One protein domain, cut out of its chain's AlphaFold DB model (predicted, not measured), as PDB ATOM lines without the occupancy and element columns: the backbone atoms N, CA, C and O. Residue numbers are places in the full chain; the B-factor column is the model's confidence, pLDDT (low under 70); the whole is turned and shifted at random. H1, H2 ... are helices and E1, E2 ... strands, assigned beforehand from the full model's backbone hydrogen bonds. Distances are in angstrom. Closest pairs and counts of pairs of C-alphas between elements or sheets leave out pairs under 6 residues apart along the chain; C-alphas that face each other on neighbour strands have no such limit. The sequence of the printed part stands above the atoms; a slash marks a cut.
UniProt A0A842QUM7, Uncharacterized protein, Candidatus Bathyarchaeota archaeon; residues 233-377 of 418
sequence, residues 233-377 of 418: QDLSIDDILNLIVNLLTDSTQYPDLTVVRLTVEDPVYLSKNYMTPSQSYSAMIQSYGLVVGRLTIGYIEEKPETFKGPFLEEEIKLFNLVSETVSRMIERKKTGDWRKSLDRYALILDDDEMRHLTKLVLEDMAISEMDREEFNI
ATOM      1  N   GLN A 233     -30.198  -0.260  26.762       82.81
ATOM      2  CA  GLN A 233     -29.934  -0.645  25.369       82.81
ATOM      3  C   GLN A 233     -29.494   0.525  24.473       82.81
ATOM      4  O   GLN A 233     -28.985   0.281  23.380       82.81
ATOM      5  N   ASP A 234     -29.665   1.772  24.923       89.94
ATOM      6  CA  ASP A 234     -29.321   2.971  24.146       89.94
ATOM      7  C   ASP A 234     -27.844   3.376  24.301       89.94
ATOM      8  O   ASP A 234     -27.344   4.201  23.534       89.94
ATOM      9  N   LEU A 235     -27.140   2.820  25.292       90.50
ATOM     10  CA  LEU A 235     -25.740   3.138  25.570       90.50
ATOM     11  C   LEU A 235     -24.801   2.124  24.918       90.50
ATOM     12  O   LEU A 235     -25.006   0.910  25.005       90.50
ATOM     13  N   SER A 236     -23.714   2.612  24.315       91.12
ATOM     14  CA  SER A 236     -22.625   1.726  23.914       91.12
ATOM     15  C   SER A 236     -21.858   1.241  25.148       91.12
ATOM     16  O   SER A 236     -21.849   1.885  26.198       91.12
ATOM     17  N   ILE A 237     -21.156   0.114  25.031       89.81
ATOM     18  CA  ILE A 237     -20.292  -0.355  26.122       89.81
ATOM     19  C   ILE A 237     -19.230   0.682  26.500       89.81
ATOM     20  O   ILE A 237     -18.937   0.829  27.679       89.81
ATOM     21  N   ASP A 238     -18.708   1.440  25.536       91.94
ATOM     22  CA  ASP A 238     -17.685   2.451  25.795       91.94
ATOM     23  C   ASP A 238     -18.288   3.643  26.579       91.94
ATOM     24  O   ASP A 238     -17.636   4.196  27.468       91.94
ATOM     25  N   ASP A 239     -19.569   3.976  26.355       93.31
ATOM     26  CA  ASP A 239     -20.313   4.939  27.187       93.31
ATOM     27  C   ASP A 239     -20.516   4.412  28.612       93.31
ATOM     28  O   ASP A 239     -20.298   5.136  29.586       93.31
ATOM     29  N   ILE A 240     -20.885   3.135  28.757       94.38
ATOM     30  CA  ILE A 240     -21.080   2.519  30.075       94.38
ATOM     31  C   ILE A 240     -19.759   2.490  30.856       94.38
ATOM     32  O   ILE A 240     -19.744   2.856  32.029       94.38
ATOM     33  N   LEU A 241     -18.640   2.112  30.227       94.81
ATOM     34  CA  LEU A 241     -17.324   2.091  30.876       94.81
ATOM     35  C   LEU A 241     -16.886   3.493  31.334       94.81
ATOM     36  O   LEU A 241     -16.379   3.636  32.449       94.81
ATOM     37  N   ASN A 242     -17.156   4.535  30.537       94.56
ATOM     38  CA  ASN A 242     -16.950   5.931  30.942       94.56
ATOM     39  C   ASN A 242     -17.812   6.333  32.149       94.56
ATOM     40  O   ASN A 242     -17.366   7.083  33.016       94.56
ATOM     41  N   LEU A 243     -19.054   5.859  32.233       95.19
ATOM     42  CA  LEU A 243     -19.917   6.149  33.377       95.19
ATOM     43  C   LEU A 243     -19.469   5.388  34.632       95.19
ATOM     44  O   LEU A 243     -19.442   5.977  35.710       95.19
ATOM     45  N   ILE A 244     -19.034   4.132  34.499       94.94
ATOM     46  CA  ILE A 244     -18.541   3.310  35.616       94.94
ATOM     47  C   ILE A 244     -17.341   3.963  36.311       94.94
ATOM     48  O   ILE A 244     -17.343   4.073  37.536       94.94
ATOM     49  N   VAL A 245     -16.338   4.442  35.561       95.75
ATOM     50  CA  VAL A 245     -15.159   5.088  36.175       95.75
ATOM     51  C   VAL A 245     -15.522   6.346  36.971       95.75
ATOM     52  O   VAL A 245     -14.840   6.668  37.936       95.75
ATOM     53  N   ASN A 246     -16.610   7.029  36.606       94.38
ATOM     54  CA  ASN A 246     -17.121   8.185  37.341       94.38
ATOM     55  C   ASN A 246     -18.000   7.798  38.536       94.38
ATOM     56  O   ASN A 246     -18.013   8.509  39.524       94.38
ATOM     57  N   LEU A 247     -18.736   6.688  38.478       93.12
ATOM     58  CA  LEU A 247     -19.526   6.225  39.626       93.12
ATOM     59  C   LEU A 247     -18.635   5.725  40.769       93.12
ATOM     60  O   LEU A 247     -18.933   5.945  41.941       93.12
ATOM     61  N   LEU A 248     -17.517   5.085  40.421       93.44
ATOM     62  CA  LEU A 248     -16.565   4.553  41.392       93.44
ATOM     63  C   LEU A 248     -15.917   5.637  42.264       93.44
ATOM     64  O   LEU A 248     -15.580   5.345  43.410       93.44
ATOM     65  N   THR A 249     -15.763   6.875  41.776       93.44
ATOM     66  CA  THR A 249     -15.206   7.964  42.601       93.44
ATOM     67  C   THR A 249     -16.112   8.273  43.788       93.44
ATOM     68  O   THR A 249     -15.635   8.408  44.915       93.44
ATOM     69  N   ASP A 250     -17.428   8.270  43.564       89.69
ATOM     70  CA  ASP A 250     -18.443   8.640  44.555       89.69
ATOM     71  C   ASP A 250     -18.588   7.605  45.683       89.69
ATOM     72  O   ASP A 250     -19.191   7.881  46.720       89.69
ATOM     73  N   SER A 251     -18.016   6.411  45.498       86.75
ATOM     74  CA  SER A 251     -18.152   5.268  46.412       86.75
ATOM     75  C   SER A 251     -17.024   5.125  47.425       86.75
ATOM     76  O   SER A 251     -16.902   4.085  48.064       86.75
ATOM     77  N   THR A 252     -16.199   6.161  47.565       89.56
ATOM     78  CA  THR A 252     -15.011   6.146  48.425       89.56
ATOM     79  C   THR A 252     -15.165   7.010  49.681       89.56
ATOM     80  O   THR A 252     -16.121   7.782  49.828       89.56
ATOM     81  N   GLN A 253     -14.211   6.883  50.604       88.00
ATOM     82  CA  GLN A 253     -14.043   7.685  51.812       88.00
ATOM     83  C   GLN A 253     -13.750   9.148  51.457       88.00
ATOM     84  O   GLN A 253     -14.302  10.042  52.101       88.00
ATOM     85  N   TYR A 254     -12.971   9.400  50.397       92.56
ATOM     86  CA  TYR A 254     -12.638  10.752  49.928       92.56
ATOM     87  C   TYR A 254     -13.027  10.991  48.456       92.56
ATOM     88  O   TYR A 254     -12.137  11.181  47.628       92.56
ATOM     89  N   PRO A 255     -14.330  11.047  48.106       91.50
ATOM     90  CA  PRO A 255     -14.781  11.138  46.713       91.50
ATOM     91  C   PRO A 255     -14.156  12.279  45.909       91.50
ATOM     92  O   PRO A 255     -13.744  12.078  44.771       91.50
ATOM     93  N   ASP A 256     -14.023  13.455  46.527       93.50
ATOM     94  CA  ASP A 256     -13.491  14.663  45.883       93.50
ATOM     95  C   ASP A 256     -12.004  14.553  45.511       93.50
ATOM     96  O   ASP A 256     -11.496  15.341  44.714       93.50
ATOM     97  N   LEU A 257     -11.299  13.583  46.096       95.31
ATOM     98  CA  LEU A 257      -9.874  13.342  45.888       95.31
ATOM     99  C   LEU A 257      -9.616  12.049  45.106       95.31
ATOM    100  O   LEU A 257      -8.459  11.721  44.829       95.31
ATOM    101  N   THR A 258     -10.672  11.312  44.760       95.69
ATOM    102  CA  THR A 258     -10.578  10.019  44.090       95.69
ATOM    103  C   THR A 258     -10.446  10.188  42.589       95.69
ATOM    104  O   THR A 258     -11.207  10.901  41.938       95.69
ATOM    105  N   VAL A 259      -9.509   9.446  42.014       97.19
ATOM    106  CA  VAL A 259      -9.332   9.313  40.571       97.19
ATOM    107  C   VAL A 259      -9.390   7.847  40.177       97.19
ATOM    108  O   VAL A 259      -8.833   6.981  40.853       97.19
ATOM    109  N   VAL A 260     -10.056   7.559  39.061       97.62
ATOM    110  CA  VAL A 260     -10.201   6.197  38.537       97.62
ATOM    111  C   VAL A 260      -9.734   6.154  37.088       97.62
ATOM    112  O   VAL A 260     -10.065   7.022  36.281       97.62
ATOM    113  N   ARG A 261      -8.954   5.129  36.754       97.31
ATOM    114  CA  ARG A 261      -8.499   4.824  35.396       97.31
ATOM    115  C   ARG A 261      -8.833   3.380  35.068       97.31
ATOM    116  O   ARG A 261      -8.390   2.479  35.768       97.31
ATOM    117  N   LEU A 262      -9.526   3.160  33.963       97.25
ATOM    118  CA  LEU A 262      -9.729   1.844  33.377       97.25
ATOM    119  C   LEU A 262      -8.989   1.777  32.043       97.25
ATOM    120  O   LEU A 262      -9.207   2.607  31.167       97.25
ATOM    121  N   THR A 263      -8.130   0.782  31.876       92.38
ATOM    122  CA  THR A 263      -7.509   0.444  30.593       92.38
ATOM    123  C   THR A 263      -8.067  -0.890  30.128       92.38
ATOM    124  O   THR A 263      -8.047  -1.842  30.908       92.38
ATOM    125  N   VAL A 264      -8.544  -0.975  28.891       87.06
ATOM    126  CA  VAL A 264      -9.014  -2.220  28.269       87.06
ATOM    127  C   VAL A 264      -8.419  -2.261  26.876       87.06
ATOM    128  O   VAL A 264      -8.830  -1.467  26.046       87.06
ATOM    129  N   GLU A 265      -7.474  -3.163  26.625       78.75
ATOM    130  CA  GLU A 265      -6.693  -3.220  25.384       78.75
ATOM    131  C   GLU A 265      -6.070  -1.849  25.059       78.75
ATOM    132  O   GLU A 265      -5.238  -1.375  25.834       78.75
ATOM    133  N   ASP A 266      -6.485  -1.209  23.961       77.06
ATOM    134  CA  ASP A 266      -6.025   0.126  23.561       77.06
ATOM    135  C   ASP A 266      -6.830   1.281  24.214       77.06
ATOM    136  O   ASP A 266      -6.220   2.282  24.606       77.06
ATOM    137  N   PRO A 267      -8.175   1.205  24.369       89.81
ATOM    138  CA  PRO A 267      -8.950   2.235  25.067       89.81
ATOM    139  C   PRO A 267      -8.554   2.512  26.527       89.81
ATOM    140  O   PRO A 267      -8.343   1.606  27.342       89.81
ATOM    141  N   VAL A 268      -8.583   3.800  26.889       94.00
ATOM    142  CA  VAL A 268      -8.409   4.294  28.264       94.00
ATOM    143  C   VAL A 268      -9.607   5.154  28.663       94.00
ATOM    144  O   VAL A 268      -9.912   6.145  28.004       94.00
ATOM    145  N   TYR A 269     -10.240   4.803  29.779       96.88
ATOM    146  CA  TYR A 269     -11.357   5.521  30.386       96.88
ATOM    147  C   TYR A 269     -10.892   6.158  31.692       96.88
ATOM    148  O   TYR A 269     -10.258   5.502  32.523       96.88
ATOM    149  N   LEU A 270     -11.195   7.438  31.875       96.94
ATOM    150  CA  LEU A 270     -10.744   8.224  33.017       96.94
ATOM    151  C   LEU A 270     -11.944   8.845  33.726       96.94
ATOM    152  O   LEU A 270     -12.882   9.314  33.078       96.94
ATOM    153  N   SER A 271     -11.895   8.880  35.055       96.75
ATOM    154  CA  SER A 271     -12.819   9.693  35.834       96.75
ATOM    155  C   SER A 271     -12.676  11.175  35.468       96.75
ATOM    156  O   SER A 271     -11.643  11.633  34.965       96.75
ATOM    157  N   LYS A 272     -13.717  11.959  35.743       92.62
ATOM    158  CA  LYS A 272     -13.667  13.418  35.626       92.62
ATOM    159  C   LYS A 272     -12.497  13.966  36.446       92.62
ATOM    160  O   LYS A 272     -12.208  13.473  37.531       92.62
ATOM    161  N   ASN A 273     -11.840  14.993  35.907       88.19
ATOM    162  CA  ASN A 273     -10.702  15.678  36.533       88.19
ATOM    163  C   ASN A 273      -9.524  14.756  36.903       88.19
ATOM    164  O   ASN A 273      -8.818  15.021  37.870       88.19
ATOM    165  N   TYR A 274      -9.302  13.680  36.141       94.06
ATOM    166  CA  TYR A 274      -8.225  12.734  36.418       94.06
ATOM    167  C   TYR A 274      -6.847  13.412  36.522       94.06
ATOM    168  O   TYR A 274      -6.407  14.121  35.615       94.06
ATOM    169  N   MET A 275      -6.134  13.100  37.603       92.44
ATOM    170  CA  MET A 275      -4.739  13.465  37.850       92.44
ATOM    171  C   MET A 275      -3.949  12.212  38.237       92.44
ATOM    172  O   MET A 275      -4.529  11.189  38.598       92.44
ATOM    173  N   THR A 276      -2.617  12.269  38.160       92.25
ATOM    174  CA  THR A 276      -1.781  11.167  38.653       92.25
ATOM    175  C   THR A 276      -1.954  11.039  40.169       92.25
ATOM    176  O   THR A 276      -1.694  12.019  40.868       92.25
ATOM    177  N   PRO A 277      -2.383   9.875  40.686       93.31
ATOM    178  CA  PRO A 277      -2.571   9.698  42.119       93.31
ATOM    179  C   PRO A 277      -1.236   9.588  42.862       93.31
ATOM    180  O   PRO A 277      -0.266   9.054  42.320       93.31
ATOM    181  N   SER A 278      -1.213  10.046  44.115       90.62
ATOM    182  CA  SER A 278      -0.082   9.858  45.036       90.62
ATOM    183  C   SER A 278      -0.014   8.409  45.533       90.62
ATOM    184  O   SER A 278       1.050   7.798  45.592       90.62
ATOM    185  N   GLN A 279      -1.181   7.831  45.825       91.88
ATOM    186  CA  GLN A 279      -1.348   6.450  46.273       91.88
ATOM    187  C   GLN A 279      -2.458   5.788  45.454       91.88
ATOM    188  O   GLN A 279      -3.490   6.410  45.190       91.88
ATOM    189  N   SER A 280      -2.266   4.531  45.046       94.44
ATOM    190  CA  SER A 280      -3.224   3.835  44.180       94.44
ATOM    191  C   SER A 280      -3.296   2.334  44.419       94.44
ATOM    192  O   SER A 280      -2.301   1.706  44.775       94.44
ATOM    193  N   TYR A 281      -4.454   1.765  44.104       91.88
ATOM    194  CA  TYR A 281      -4.702   0.335  44.023       91.88
ATOM    195  C   TYR A 281      -5.158  -0.049  42.610       91.88
ATOM    196  O   TYR A 281      -5.870   0.706  41.948       91.88
ATOM    197  N   SER A 282      -4.764  -1.236  42.143       91.56
ATOM    198  CA  SER A 282      -5.138  -1.750  40.825       91.56
ATOM    199  C   SER A 282      -5.720  -3.158  40.903       91.56
ATOM    200  O   SER A 282      -5.116  -4.049  41.498       91.56
ATOM    201  N   ALA A 283      -6.835  -3.362  40.206       81.81
ATOM    202  CA  ALA A 283      -7.459  -4.650  39.937       81.81
ATOM    203  C   ALA A 283      -7.304  -5.007  38.450       81.81
ATOM    204  O   ALA A 283      -7.302  -4.132  37.578       81.81
ATOM    205  N   MET A 284      -7.128  -6.293  38.148       81.88
ATOM    206  CA  MET A 284      -6.955  -6.761  36.769       81.88
ATOM    207  C   MET A 284      -8.309  -6.942  36.084       81.88
ATOM    208  O   MET A 284      -9.273  -7.384  36.706       81.88
ATOM    209  N   ILE A 285      -8.354  -6.646  34.785       82.94
ATOM    210  CA  ILE A 285      -9.493  -6.960  33.920       82.94
ATOM    211  C   ILE A 285      -9.118  -8.171  33.082       82.94
ATOM    212  O   ILE A 285      -8.123  -8.140  32.352       82.94
ATOM    213  N   GLN A 286      -9.910  -9.233  33.198       75.50
ATOM    214  CA  GLN A 286      -9.640 -10.513  32.556       75.50
ATOM    215  C   GLN A 286     -10.742 -10.866  31.560       75.50
ATOM    216  O   GLN A 286     -11.922 -10.658  31.818       75.50
ATOM    217  N   SER A 287     -10.358 -11.403  30.409       70.56
ATOM    218  CA  SER A 287     -11.273 -11.953  29.415       70.56
ATOM    219  C   SER A 287     -10.722 -13.296  28.974       70.56
ATOM    220  O   SER A 287      -9.583 -13.353  28.516       70.56
ATOM    221  N   TYR A 288     -11.500 -14.362  29.139       62.59
ATOM    222  CA  TYR A 288     -11.063 -15.728  28.834       62.59
ATOM    223  C   TYR A 288      -9.719 -16.121  29.490       62.59
ATOM    224  O   TYR A 288      -8.790 -16.562  28.821       62.59
ATOM    225  N   GLY A 289      -9.544 -15.820  30.784       60.75
ATOM    226  CA  GLY A 289      -8.290 -16.051  31.528       60.75
ATOM    227  C   GLY A 289      -7.121 -15.107  31.180       60.75
ATOM    228  O   GLY A 289      -6.123 -15.049  31.900       60.75
ATOM    229  N   LEU A 290      -7.236 -14.301  30.120       60.72
ATOM    230  CA  LEU A 290      -6.204 -13.352  29.705       60.72
ATOM    231  C   LEU A 290      -6.422 -11.983  30.346       60.72
ATOM    232  O   LEU A 290      -7.511 -11.417  30.282       60.72
ATOM    233  N   VAL A 291      -5.362 -11.401  30.912       74.00
ATOM    234  CA  VAL A 291      -5.385 -10.005  31.371       74.00
ATOM    235  C   VAL A 291      -5.429  -9.094  30.147       74.00
ATOM    236  O   VAL A 291      -4.434  -8.930  29.445       74.00
ATOM    237  N   VAL A 292      -6.596  -8.503  29.902       80.44
ATOM    238  CA  VAL A 292      -6.847  -7.577  28.787       80.44
ATOM    239  C   VAL A 292      -6.852  -6.124  29.242       80.44
ATOM    240  O   VAL A 292      -6.976  -5.220  28.426       80.44
ATOM    241  N   GLY A 293      -6.740  -5.874  30.544       83.94
ATOM    242  CA  GLY A 293      -6.844  -4.530  31.069       83.94
ATOM    243  C   GLY A 293      -6.602  -4.428  32.565       83.94
ATOM    244  O   GLY A 293      -6.199  -5.381  33.234       83.94
ATOM    245  N   ARG A 294      -6.866  -3.237  33.096       91.50
ATOM    246  CA  ARG A 294      -6.668  -2.897  34.500       91.50
ATOM    247  C   ARG A 294      -7.594  -1.763  34.903       91.50
ATOM    248  O   ARG A 294      -7.656  -0.742  34.225       91.50
ATOM    249  N   LEU A 295      -8.244  -1.918  36.045       94.69
ATOM    250  CA  LEU A 295      -8.972  -0.861  36.729       94.69
ATOM    251  C   LEU A 295      -8.088  -0.353  37.875       94.69
ATOM    252  O   LEU A 295      -7.567  -1.139  38.657       94.69
ATOM    253  N   THR A 296      -7.846   0.951  37.951       95.50
ATOM    254  CA  THR A 296      -6.985   1.590  38.960       95.50
ATOM    255  C   THR A 296      -7.739   2.702  39.669       95.50
ATOM    256  O   THR A 296      -8.310   3.557  39.000       95.50
ATOM    257  N   ILE A 297      -7.723   2.690  40.999       95.69
ATOM    258  CA  ILE A 297      -8.265   3.737  41.869       95.69
ATOM    259  C   ILE A 297      -7.124   4.392  42.632       95.69
ATOM    260  O   ILE A 297      -6.147   3.733  42.982       95.69
ATOM    261  N   GLY A 298      -7.214   5.697  42.846       94.44
ATOM    262  CA  GLY A 298      -6.158   6.477  43.471       94.44
ATOM    263  C   GLY A 298      -6.692   7.682  44.224       94.44
ATOM    264  O   GLY A 298      -7.720   8.228  43.832       94.44
ATOM    265  N   TYR A 299      -5.967   8.125  45.251       96.50
ATOM    266  CA  TYR A 299      -6.155   9.452  45.840       96.50
ATOM    267  C   TYR A 299      -5.064  10.397  45.336       96.50
ATOM    268  O   TYR A 299      -3.883  10.038  45.272       96.50
ATOM    269  N   ILE A 300      -5.456  11.610  44.942       95.94
ATOM    270  CA  ILE A 300      -4.522  12.639  44.450       95.94
ATOM    271  C   ILE A 300      -3.643  13.218  45.566       95.94
ATOM    272  O   ILE A 300      -2.530  13.666  45.305       95.94
ATOM    273  N   GLU A 301      -4.123  13.159  46.805       95.00
ATOM    274  CA  GLU A 301      -3.400  13.543  48.015       95.00
ATOM    275  C   GLU A 301      -3.060  12.309  48.849       95.00
ATOM    276  O   GLU A 301      -3.776  11.309  48.810       95.00
ATOM    277  N   GLU A 302      -1.995  12.406  49.644       93.94
ATOM    278  CA  GLU A 302      -1.646  11.374  50.617       93.94
ATOM    279  C   GLU A 302      -2.713  11.285  51.718       93.94
ATOM    280  O   GLU A 302      -3.179  12.305  52.246       93.94
ATOM    281  N   LYS A 303      -3.122  10.058  52.046       94.19
ATOM    282  CA  LYS A 303      -4.105   9.758  53.091       94.19
ATOM    283  C   LYS A 303      -3.568   8.687  54.044       94.19
ATOM    284  O   LYS A 303      -2.679   7.927  53.659       94.19
ATOM    285  N   PRO A 304      -4.084   8.635  55.289       93.00
ATOM    286  CA  PRO A 304      -3.651   7.647  56.271       93.00
ATOM    287  C   PRO A 304      -3.785   6.221  55.739       93.00
ATOM    288  O   PRO A 304      -4.772   5.906  55.075       93.00
ATOM    289  N   GLU A 305      -2.814   5.362  56.053       90.62
ATOM    290  CA  GLU A 305      -2.904   3.941  55.722       90.62
ATOM    291  C   GLU A 305      -4.046   3.265  56.493       90.62
ATOM    292  O   GLU A 305      -4.282   3.545  57.670       90.62
ATOM    293  N   THR A 306      -4.760   2.378  55.808       88.62
ATOM    294  CA  THR A 306      -5.898   1.616  56.323       88.62
ATOM    295  C   THR A 306      -5.725   0.129  55.998       88.62
ATOM    296  O   THR A 306      -5.001  -0.550  56.721       88.62
ATOM    297  N   PHE A 307      -6.341  -0.410  54.938       81.81
ATOM    298  CA  PHE A 307      -6.237  -1.837  54.591       81.81
ATOM    299  C   PHE A 307      -5.218  -2.102  53.476       81.81
ATOM    300  O   PHE A 307      -4.275  -2.872  53.656       81.81
ATOM    301  N   LYS A 308      -5.372  -1.454  52.316       77.00
ATOM    302  CA  LYS A 308      -4.389  -1.517  51.220       77.00
ATOM    303  C   LYS A 308      -3.954  -0.113  50.848       77.00
ATOM    304  O   LYS A 308      -4.590   0.534  50.021       77.00
ATOM    305  N   GLY A 309      -2.877   0.367  51.466       90.19
ATOM    306  CA  GLY A 309      -2.545   1.790  51.412       90.19
ATOM    307  C   GLY A 309      -3.689   2.593  52.042       90.19
ATOM    308  O   GLY A 309      -4.155   2.196  53.103       90.19
ATOM    309  N   PRO A 310      -4.193   3.667  51.416       91.56
ATOM    310  CA  PRO A 310      -5.234   4.506  52.009       91.56
ATOM    311  C   PRO A 310      -6.673   3.981  51.844       91.56
ATOM    312  O   PRO A 310      -7.611   4.665  52.249       91.56
ATOM    313  N   PHE A 311      -6.873   2.808  51.232       88.88
ATOM    314  CA  PHE A 311      -8.203   2.270  50.914       88.88
ATOM    315  C   PHE A 311      -8.715   1.287  51.967       88.88
ATOM    316  O   PHE A 311      -7.984   0.378  52.377       88.88
ATOM    317  N   LEU A 312      -9.990   1.432  52.332       86.81
ATOM    318  CA  LEU A 312     -10.720   0.538  53.232       86.81
ATOM    319  C   LEU A 312     -10.936  -0.841  52.591       86.81
ATOM    320  O   LEU A 312     -10.961  -0.987  51.366       86.81
ATOM    321  N   GLU A 313     -11.135  -1.869  53.416       81.62
ATOM    322  CA  GLU A 313     -11.374  -3.231  52.930       81.62
ATOM    323  C   GLU A 313     -12.626  -3.305  52.039       81.62
ATOM    324  O   GLU A 313     -12.604  -3.942  50.983       81.62
ATOM    325  N   GLU A 314     -13.694  -2.604  52.414       76.06
ATOM    326  CA  GLU A 314     -14.952  -2.541  51.667       76.06
ATOM    327  C   GLU A 314     -14.788  -1.839  50.315       76.06
ATOM    328  O   GLU A 314     -15.350  -2.288  49.317       76.06
ATOM    329  N   GLU A 315     -13.969  -0.784  50.248       86.94
ATOM    330  CA  GLU A 315     -13.662  -0.091  48.990       86.94
ATOM    331  C   GLU A 315     -12.935  -1.024  48.024       86.94
ATOM    332  O   GLU A 315     -13.279  -1.100  46.845       86.94
ATOM    333  N   ILE A 316     -11.959  -1.784  48.527       85.56
ATOM    334  CA  ILE A 316     -11.222  -2.770  47.735       85.56
ATOM    335  C   ILE A 316     -12.147  -3.899  47.265       85.56
ATOM    336  O   ILE A 316     -12.061  -4.311  46.105       85.56
ATOM    337  N   LYS A 317     -13.050  -4.388  48.126       80.69
ATOM    338  CA  LYS A 317     -14.051  -5.407  47.764       80.69
ATOM    339  C   LYS A 317     -14.988  -4.907  46.664       80.69
ATOM    340  O   LYS A 317     -15.130  -5.588  45.650       80.69
ATOM    341  N   LEU A 318     -15.557  -3.707  46.820       83.50
ATOM    342  CA  LEU A 318     -16.379  -3.064  45.791       83.50
ATOM    343  C   LEU A 318     -15.607  -2.954  44.477       83.50
ATOM    344  O   LEU A 318     -16.103  -3.333  43.418       83.50
ATOM    345  N   PHE A 319     -14.379  -2.453  44.541       88.94
ATOM    346  CA  PHE A 319     -13.568  -2.202  43.362       88.94
ATOM    347  C   PHE A 319     -13.225  -3.482  42.590       88.94
ATOM    348  O   PHE A 319     -13.322  -3.507  41.362       88.94
ATOM    349  N   ASN A 320     -12.896  -4.567  43.297       83.06
ATOM    350  CA  ASN A 320     -12.669  -5.877  42.687       83.06
ATOM    351  C   ASN A 320     -13.950  -6.435  42.050       83.06
ATOM    352  O   ASN A 320     -13.915  -6.869  40.899       83.06
ATOM    353  N   LEU A 321     -15.095  -6.318  42.729       82.25
ATOM    354  CA  LEU A 321     -16.392  -6.724  42.183       82.25
ATOM    355  C   LEU A 321     -16.760  -5.935  40.912       82.25
ATOM    356  O   LEU A 321     -17.298  -6.492  39.947       82.25
ATOM    357  N   VAL A 322     -16.455  -4.633  40.866       88.94
ATOM    358  CA  VAL A 322     -16.642  -3.831  39.648       88.94
ATOM    359  C   VAL A 322     -15.662  -4.256  38.552       88.94
ATOM    360  O   VAL A 322     -16.070  -4.349  37.395       88.94
ATOM    361  N   SER A 323     -14.413  -4.597  38.886       87.00
ATOM    362  CA  SER A 323     -13.427  -5.141  37.938       87.00
ATOM    363  C   SER A 323     -13.919  -6.431  37.265       87.00
ATOM    364  O   SER A 323     -13.866  -6.568  36.039       87.00
ATOM    365  N   GLU A 324     -14.483  -7.359  38.040       82.69
ATOM    366  CA  GLU A 324     -15.115  -8.583  37.525       82.69
ATOM    367  C   GLU A 324     -16.343  -8.277  36.662       82.69
ATOM    368  O   GLU A 324     -16.590  -8.892  35.623       82.69
ATOM    369  N   THR A 325     -17.124  -7.280  37.065       85.75
ATOM    370  CA  THR A 325     -18.306  -6.849  36.322       85.75
ATOM    371  C   THR A 325     -17.934  -6.262  34.959       85.75
ATOM    372  O   THR A 325     -18.534  -6.639  33.952       85.75
ATOM    373  N   VAL A 326     -16.898  -5.423  34.900       91.06
ATOM    374  CA  VAL A 326     -16.329  -4.899  33.650       91.06
ATOM    375  C   VAL A 326     -15.752  -6.030  32.792       91.06
ATOM    376  O   VAL A 326     -16.001  -6.067  31.588       91.06
ATOM    377  N   SER A 327     -15.055  -6.989  33.408       84.56
ATOM    378  CA  SER A 327     -14.524  -8.184  32.736       84.56
ATOM    379  C   SER A 327     -15.624  -8.950  31.984       84.56
ATOM    380  O   SER A 327     -15.517  -9.178  30.777       84.56
ATOM    381  N   ARG A 328     -16.758  -9.220  32.649       82.38
ATOM    382  CA  ARG A 328     -17.935  -9.861  32.028       82.38
ATOM    383  C   ARG A 328     -18.549  -9.035  30.897       82.38
ATOM    384  O   ARG A 328     -19.028  -9.594  29.911       82.38
ATOM    385  N   MET A 329     -18.566  -7.708  31.016       86.12
ATOM    386  CA  MET A 329     -19.093  -6.838  29.958       86.12
ATOM    387  C   MET A 329     -18.238  -6.904  28.687       86.12
ATOM    388  O   MET A 329     -18.783  -6.986  27.584       86.12
ATOM    389  N   ILE A 330     -16.912  -6.910  28.836       84.50
ATOM    390  CA  ILE A 330     -15.967  -6.999  27.713       84.50
ATOM    391  C   ILE A 330     -16.133  -8.327  26.976       84.50
ATOM    392  O   ILE A 330     -16.187  -8.350  25.746       84.50
ATOM    393  N   GLU A 331     -16.288  -9.426  27.709       78.19
ATOM    394  CA  GLU A 331     -16.535 -10.738  27.106       78.19
ATOM    395  C   GLU A 331     -17.843 -10.796  26.335       78.19
ATOM    396  O   GLU A 331     -17.874 -11.341  25.235       78.19
ATOM    397  N   ARG A 332     -18.920 -10.196  26.855       78.50
ATOM    398  CA  ARG A 332     -20.200 -10.125  26.132       78.50
ATOM    399  C   ARG A 332     -20.076  -9.324  24.833       78.50
ATOM    400  O   ARG A 332     -20.626  -9.759  23.820       78.50
ATOM    401  N   LYS A 333     -19.322  -8.213  24.830       78.12
ATOM    402  CA  LYS A 333     -19.017  -7.430  23.610       78.12
ATOM    403  C   LYS A 333     -18.294  -8.307  22.587       78.12
ATOM    404  O   LYS A 333     -18.790  -8.494  21.478       78.12
ATOM    405  N   LYS A 334     -17.181  -8.926  23.000       68.50
ATOM    406  CA  LYS A 334     -16.394  -9.836  22.153       68.50
ATOM    407  C   LYS A 334     -17.217 -11.032  21.672       68.50
ATOM    408  O   LYS A 334     -17.059 -11.449  20.530       68.50
ATOM    409  N   THR A 335     -18.138 -11.531  22.504       59.88
ATOM    410  CA  THR A 335     -19.024 -12.651  22.166       59.88
ATOM    411  C   THR A 335     -19.956 -12.334  20.996       59.88
ATOM    412  O   THR A 335     -20.157 -13.134  20.081       59.88
ATOM    413  N   GLY A 336     -20.527 -11.130  21.011       57.22
ATOM    414  CA  GLY A 336     -21.361 -10.640  19.916       57.22
ATOM    415  C   GLY A 336     -20.562 -10.362  18.640       57.22
ATOM    416  O   GLY A 336     -21.052 -10.628  17.540       57.22
ATOM    417  N   ASP A 337     -19.333  -9.865  18.778       54.84
ATOM    418  CA  ASP A 337     -18.475  -9.519  17.644       54.84
ATOM    419  C   ASP A 337     -17.844 -10.745  16.973       54.84
ATOM    420  O   ASP A 337     -17.744 -10.764  15.741       54.84
ATOM    421  N   TRP A 338     -17.495 -11.806  17.719       50.81
ATOM    422  CA  TRP A 338     -17.024 -13.052  17.103       50.81
ATOM    423  C   TRP A 338     -18.120 -13.717  16.282       50.81
ATOM    424  O   TRP A 338     -17.830 -14.142  15.172       50.81
ATOM    425  N   ARG A 339     -19.380 -13.738  16.745       44.66
ATOM    426  CA  ARG A 339     -20.510 -14.295  15.973       44.66
ATOM    427  C   ARG A 339     -20.695 -13.573  14.639       44.66
ATOM    428  O   ARG A 339     -20.719 -14.210  13.593       44.66
ATOM    429  N   LYS A 340     -20.717 -12.235  14.671       49.50
ATOM    430  CA  LYS A 340     -20.810 -11.391  13.465       49.50
ATOM    431  C   LYS A 340     -19.601 -11.529  12.537       49.50
ATOM    432  O   LYS A 340     -19.707 -11.279  11.337       49.50
ATOM    433  N   SER A 341     -18.435 -11.848  13.094       47.44
ATOM    434  CA  SER A 341     -17.217 -12.089  12.321       47.44
ATOM    435  C   SER A 341     -17.235 -13.486  11.699       47.44
ATOM    436  O   SER A 341     -16.911 -13.616  10.525       47.44
ATOM    437  N   LEU A 342     -17.704 -14.505  12.424       46.66
ATOM    438  CA  LEU A 342     -17.832 -15.887  11.959       46.66
ATOM    439  C   LEU A 342     -18.801 -16.003  10.769       46.66
ATOM    440  O   LEU A 342     -18.468 -16.658   9.787       46.66
ATOM    441  N   ASP A 343     -19.922 -15.271  10.790       50.22
ATOM    442  CA  ASP A 343     -20.849 -15.157   9.646       50.22
ATOM    443  C   ASP A 343     -20.172 -14.574   8.391       50.22
ATOM    444  O   ASP A 343     -20.530 -14.894   7.258       50.22
ATOM    445  N   ARG A 344     -19.164 -13.716   8.585       45.19
ATOM    446  CA  ARG A 344     -18.371 -13.108   7.509       45.19
ATOM    447  C   ARG A 344     -17.309 -14.069   6.963       45.19
ATOM    448  O   ARG A 344     -16.975 -13.987   5.786       45.19
ATOM    449  N   TYR A 345     -16.799 -14.972   7.802       47.38
ATOM    450  CA  TYR A 345     -15.789 -15.977   7.449       47.38
ATOM    451  C   TYR A 345     -16.386 -17.271   6.874       47.38
ATOM    452  O   TYR A 345     -15.722 -17.930   6.076       47.38
ATOM    453  N   ALA A 346     -17.660 -17.567   7.155       48.94
ATOM    454  CA  ALA A 346     -18.427 -18.643   6.513       48.94
ATOM    455  C   ALA A 346     -18.569 -18.479   4.981       48.94
ATOM    456  O   ALA A 346     -18.997 -19.396   4.289       48.94
ATOM    457  N   LEU A 347     -18.217 -17.305   4.440       49.12
ATOM    458  CA  LEU A 347     -18.175 -17.023   3.001       49.12
ATOM    459  C   LEU A 347     -16.859 -17.451   2.322       49.12
ATOM    460  O   LEU A 347     -16.791 -17.418   1.094       49.12
ATOM    461  N   ILE A 348     -15.809 -17.774   3.089       45.19
ATOM    462  CA  ILE A 348     -14.435 -17.966   2.579       45.19
ATOM    463  C   ILE A 348     -13.836 -19.314   3.013       45.19
ATOM    464  O   ILE A 348     -12.991 -19.851   2.304       45.19
ATOM    465  N   LEU A 349     -14.272 -19.858   4.149       48.06
ATOM    466  CA  LEU A 349     -13.790 -21.125   4.706       48.06
ATOM    467  C   LEU A 349     -14.718 -22.283   4.330       48.06
ATOM    468  O   LEU A 349     -15.926 -22.079   4.186       48.06
ATOM    469  N   ASP A 350     -14.168 -23.491   4.191       56.97
ATOM    470  CA  ASP A 350     -14.992 -24.680   3.965       56.97
ATOM    471  C   ASP A 350     -15.666 -25.189   5.258       56.97
ATOM    472  O   ASP A 350     -15.341 -24.783   6.379       56.97
ATOM    473  N   ASP A 351     -16.665 -26.061   5.102       49.12
ATOM    474  CA  ASP A 351     -17.504 -26.543   6.206       49.12
ATOM    475  C   ASP A 351     -16.723 -27.305   7.290       49.12
ATOM    476  O   ASP A 351     -17.177 -27.352   8.439       49.12
ATOM    477  N   ASP A 352     -15.578 -27.908   6.955       50.22
ATOM    478  CA  ASP A 352     -14.756 -28.670   7.896       50.22
ATOM    479  C   ASP A 352     -13.789 -27.745   8.653       50.22
ATOM    480  O   ASP A 352     -13.649 -27.873   9.875       50.22
ATOM    481  N   GLU A 353     -13.215 -26.743   7.979       49.78
ATOM    482  CA  GLU A 353     -12.443 -25.660   8.602       49.78
ATOM    483  C   GLU A 353     -13.306 -24.853   9.583       49.78
ATOM    484  O   GLU A 353     -12.896 -24.588  10.720       49.78
ATOM    485  N   MET A 354     -14.544 -24.539   9.190       51.59
ATOM    486  CA  MET A 354     -15.519 -23.858  10.044       51.59
ATOM    487  C   MET A 354     -15.903 -24.695  11.262       51.59
ATOM    488  O   MET A 354     -15.983 -24.167  12.377       51.59
ATOM    489  N   ARG A 355     -16.104 -26.009  11.094       48.84
ATOM    490  CA  ARG A 355     -16.404 -26.914  12.215       48.84
ATOM    491  C   ARG A 355     -15.240 -27.004  13.195       48.84
ATOM    492  O   ARG A 355     -15.470 -27.032  14.404       48.84
ATOM    493  N   HIS A 356     -14.007 -27.025  12.693       52.59
ATOM    494  CA  HIS A 356     -12.813 -27.118  13.524       52.59
ATOM    495  C   HIS A 356     -12.554 -25.832  14.321       52.59
ATOM    496  O   HIS A 356     -12.360 -25.901  15.533       52.59
ATOM    497  N   LEU A 357     -12.645 -24.662  13.679       52.28
ATOM    498  CA  LEU A 357     -12.526 -23.364  14.353       52.28
ATOM    499  C   LEU A 357     -13.629 -23.155  15.392       52.28
ATOM    500  O   LEU A 357     -13.345 -22.744  16.513       52.28
ATOM    501  N   THR A 358     -14.875 -23.496  15.052       48.69
ATOM    502  CA  THR A 358     -16.002 -23.389  15.990       48.69
ATOM    503  C   THR A 358     -15.794 -24.294  17.203       48.69
ATOM    504  O   THR A 358     -16.038 -23.870  18.328       48.69
ATOM    505  N   LYS A 359     -15.291 -25.519  16.999       51.31
ATOM    506  CA  LYS A 359     -14.969 -26.444  18.091       51.31
ATOM    507  C   LYS A 359     -13.877 -25.886  19.012       51.31
ATOM    508  O   LYS A 359     -14.071 -25.895  20.219       51.31
ATOM    509  N   LEU A 360     -12.787 -25.357  18.456       52.81
ATOM    510  CA  LEU A 360     -11.681 -24.788  19.239       52.81
ATOM    511  C   LEU A 360     -12.104 -23.552  20.044       52.81
ATOM    512  O   LEU A 360     -11.729 -23.421  21.202       52.81
ATOM    513  N   VAL A 361     -12.917 -22.668  19.456       49.88
ATOM    514  CA  VAL A 361     -13.445 -21.485  20.155       49.88
ATOM    515  C   VAL A 361     -14.397 -21.891  21.281       49.88
ATOM    516  O   VAL A 361     -14.333 -21.322  22.364       49.88
ATOM    517  N   LEU A 362     -15.259 -22.889  21.057       46.00
ATOM    518  CA  LEU A 362     -16.153 -23.404  22.099       46.00
ATOM    519  C   LEU A 362     -15.387 -24.103  23.231       46.00
ATOM    520  O   LEU A 362     -15.775 -23.962  24.385       46.00
ATOM    521  N   GLU A 363     -14.307 -24.823  22.917       48.44
ATOM    522  CA  GLU A 363     -13.432 -25.448  23.917       48.44
ATOM    523  C   GLU A 363     -12.689 -24.390  24.755       48.44
ATOM    524  O   GLU A 363     -12.680 -24.500  25.976       48.44
ATOM    525  N   ASP A 364     -12.160 -23.326  24.144       48.34
ATOM    526  CA  ASP A 364     -11.498 -22.208  24.846       48.34
ATOM    527  C   ASP A 364     -12.479 -21.404  25.728       48.34
ATOM    528  O   ASP A 364     -12.181 -21.074  26.878       48.34
ATOM    529  N   MET A 365     -13.701 -21.164  25.232       44.38
ATOM    530  CA  MET A 365     -14.776 -20.535  26.012       44.38
ATOM    531  C   MET A 365     -15.194 -21.396  27.212       44.38
ATOM    532  O   MET A 365     -15.358 -20.859  28.307       44.38
ATOM    533  N   ALA A 366     -15.338 -22.712  27.022       43.94
ATOM    534  CA  ALA A 366     -15.708 -23.642  28.088       43.94
ATOM    535  C   ALA A 366     -14.612 -23.757  29.159       43.94
ATOM    536  O   ALA A 366     -14.928 -23.759  30.345       43.94
ATOM    537  N   ILE A 367     -13.333 -23.781  28.765       46.53
ATOM    538  CA  ILE A 367     -12.198 -23.789  29.702       46.53
ATOM    539  C   ILE A 367     -12.207 -22.522  30.567       46.53
ATOM    540  O   ILE A 367     -12.070 -22.615  31.781       46.53
ATOM    541  N   SER A 368     -12.466 -21.347  29.986       43.44
ATOM    542  CA  SER A 368     -12.542 -20.121  30.788       43.44
ATOM    543  C   SER A 368     -13.788 -20.015  31.675       43.44
ATOM    544  O   SER A 368     -13.737 -19.304  32.682       43.44
ATOM    545  N   GLU A 369     -14.922 -20.604  31.290       37.56
ATOM    546  CA  GLU A 369     -16.098 -20.670  32.168       37.56
ATOM    547  C   GLU A 369     -15.839 -21.629  33.342       37.56
ATOM    548  O   GLU A 369     -16.188 -21.299  34.474       37.56
ATOM    549  N   MET A 370     -15.125 -22.737  33.104       37.81
ATOM    550  CA  MET A 370     -14.675 -23.671  34.144       37.81
ATOM    551  C   MET A 370     -13.643 -23.045  35.104       37.81
ATOM    552  O   MET A 370     -13.782 -23.207  36.313       37.81
ATOM    553  N   ASP A 371     -12.690 -22.242  34.609       41.25
ATOM    554  CA  ASP A 371     -11.711 -21.505  35.438       41.25
ATOM    555  C   ASP A 371     -12.361 -20.478  36.397       41.25
ATOM    556  O   ASP A 371     -11.736 -20.039  37.365       41.25
ATOM    557  N   ARG A 372     -13.614 -20.060  36.146       40.75
ATOM    558  CA  ARG A 372     -14.349 -19.100  36.992       40.75
ATOM    559  C   ARG A 372     -15.189 -19.744  38.081       40.75
ATOM    560  O   ARG A 372     -15.337 -19.140  39.140       40.75
ATOM    561  N   GLU A 373     -15.757 -20.920  37.826       38.03
ATOM    562  CA  GLU A 373     -16.555 -21.634  38.830       38.03
ATOM    563  C   GLU A 373     -15.681 -22.257  39.937       38.03
ATOM    564  O   GLU A 373     -16.183 -22.482  41.036       38.03
ATOM    565  N   GLU A 374     -14.370 -22.435  39.714       38.75
ATOM    566  CA  GLU A 374     -13.410 -22.917  40.730       38.75
ATOM    567  C   GLU A 374     -12.710 -21.814  41.554       38.75
ATOM    568  O   GLU A 374     -11.973 -22.131  42.486       38.75
ATOM    569  N   PHE A 375     -12.961 -20.523  41.300       38.91
ATOM    570  CA  PHE A 375     -12.386 -19.422  42.090       38.91
ATOM    571  C   PHE A 375     -13.456 -18.593  42.799       38.91
ATOM    572  O   PHE A 375     -13.713 -17.431  42.487       38.91
ATOM    573  N   ASN A 376     -14.036 -19.187  43.837       33.66
ATOM    574  CA  ASN A 376     -14.687 -18.432  44.893       33.66
ATOM    575  C   ASN A 376     -13.623 -18.107  45.953       33.66
ATOM    576  O   ASN A 376     -13.104 -19.004  46.612       33.66
ATOM    577  N   ILE A 377     -13.261 -16.831  46.126       38.78
ATOM    578  CA  ILE A 377     -12.229 -16.396  47.097       38.78
ATOM    579  C   ILE A 377     -12.555 -16.831  48.544       38.78
ATOM    580  O   ILE A 377     -11.667 -16.867  49.393       38.78
TER     581      ILE A 377
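This is residues 233 to 377 of the 418 residues of an uncharacterized protein of Candidatus Bathyarchaeota archaeon (UniProt A0A842QUM7). A four-stranded sheet is covered on one face by two helices, H1 and H2, making two layers, helices on one face of a sheet; the long H2 runs on past the sheet, and H3 folds back along its far part without packing closely on it. The printed part has 145 residues, with three named helices and four named strands in the order H1 E1 E2 E3 E4 H2 H3. The sheet, E2 E1 E4 E3, is antiparallel; the class is mixed, helices and strands. The whole is loose, with a radius of gyration of the C-alphas of 18.7 A, and elongated, spanning 62 by 33 by 24 A.

Start at H1, residues 237 to 247, on the sheet at a height of 8.6 A; its Asn 242 and Tyr 269 of E2, residues 268 to 270, have the closest C-alphas, 5.6 A apart. E1, residues 258 to 264, forms a hairpin with E2, where N 262 and O 269 are 2.8 A apart. Beside E1 find E4, residues 290 to 299, with N 259 and O 298 at 2.8 A. E4 forms a hairpin with E3, residues 279 to 287: look at N 283 and O 295, 2.8 A. H2, residues 313 to 345, is on the same face as H1, over E4 and E3; the closest C-alphas to E3 are Ser 327 and Ile 285, 5.3 A. With residues 326 to 333 alone H2 only just touches H1, 3 pairs of C-alphas within 8 A, the closest Leu 241 and Val 326 at 7.6 A, opposite ways at a shallow tilt of 6 degrees. H3, residues 351 to 373, is near H2 and not on the sheet. O i to N i+4 pairs within range number 6 of 7 in H1, 28 of 29 in H2 and 18 of 19 in H3.

Find C-alpha 237 at (-20.292, -0.355, 26.122), where H1 begins. H2 runs 47.4 A from C-alpha 313 at (-11.374, -3.231, 52.930); H3 runs 33.0 A to C-alpha 373 at (-16.555, -21.634, 38.830). E3 measures 26.9 A and E4 27.9 A.

The C-alphas farthest apart, of Pro 304 and Asp 350, are 62.5 A apart. The printed part has no cut; residues 300 to 312 make the long link, E4 to H2. Confidence is under 70 at residues 288 to 290 and 334 to 377.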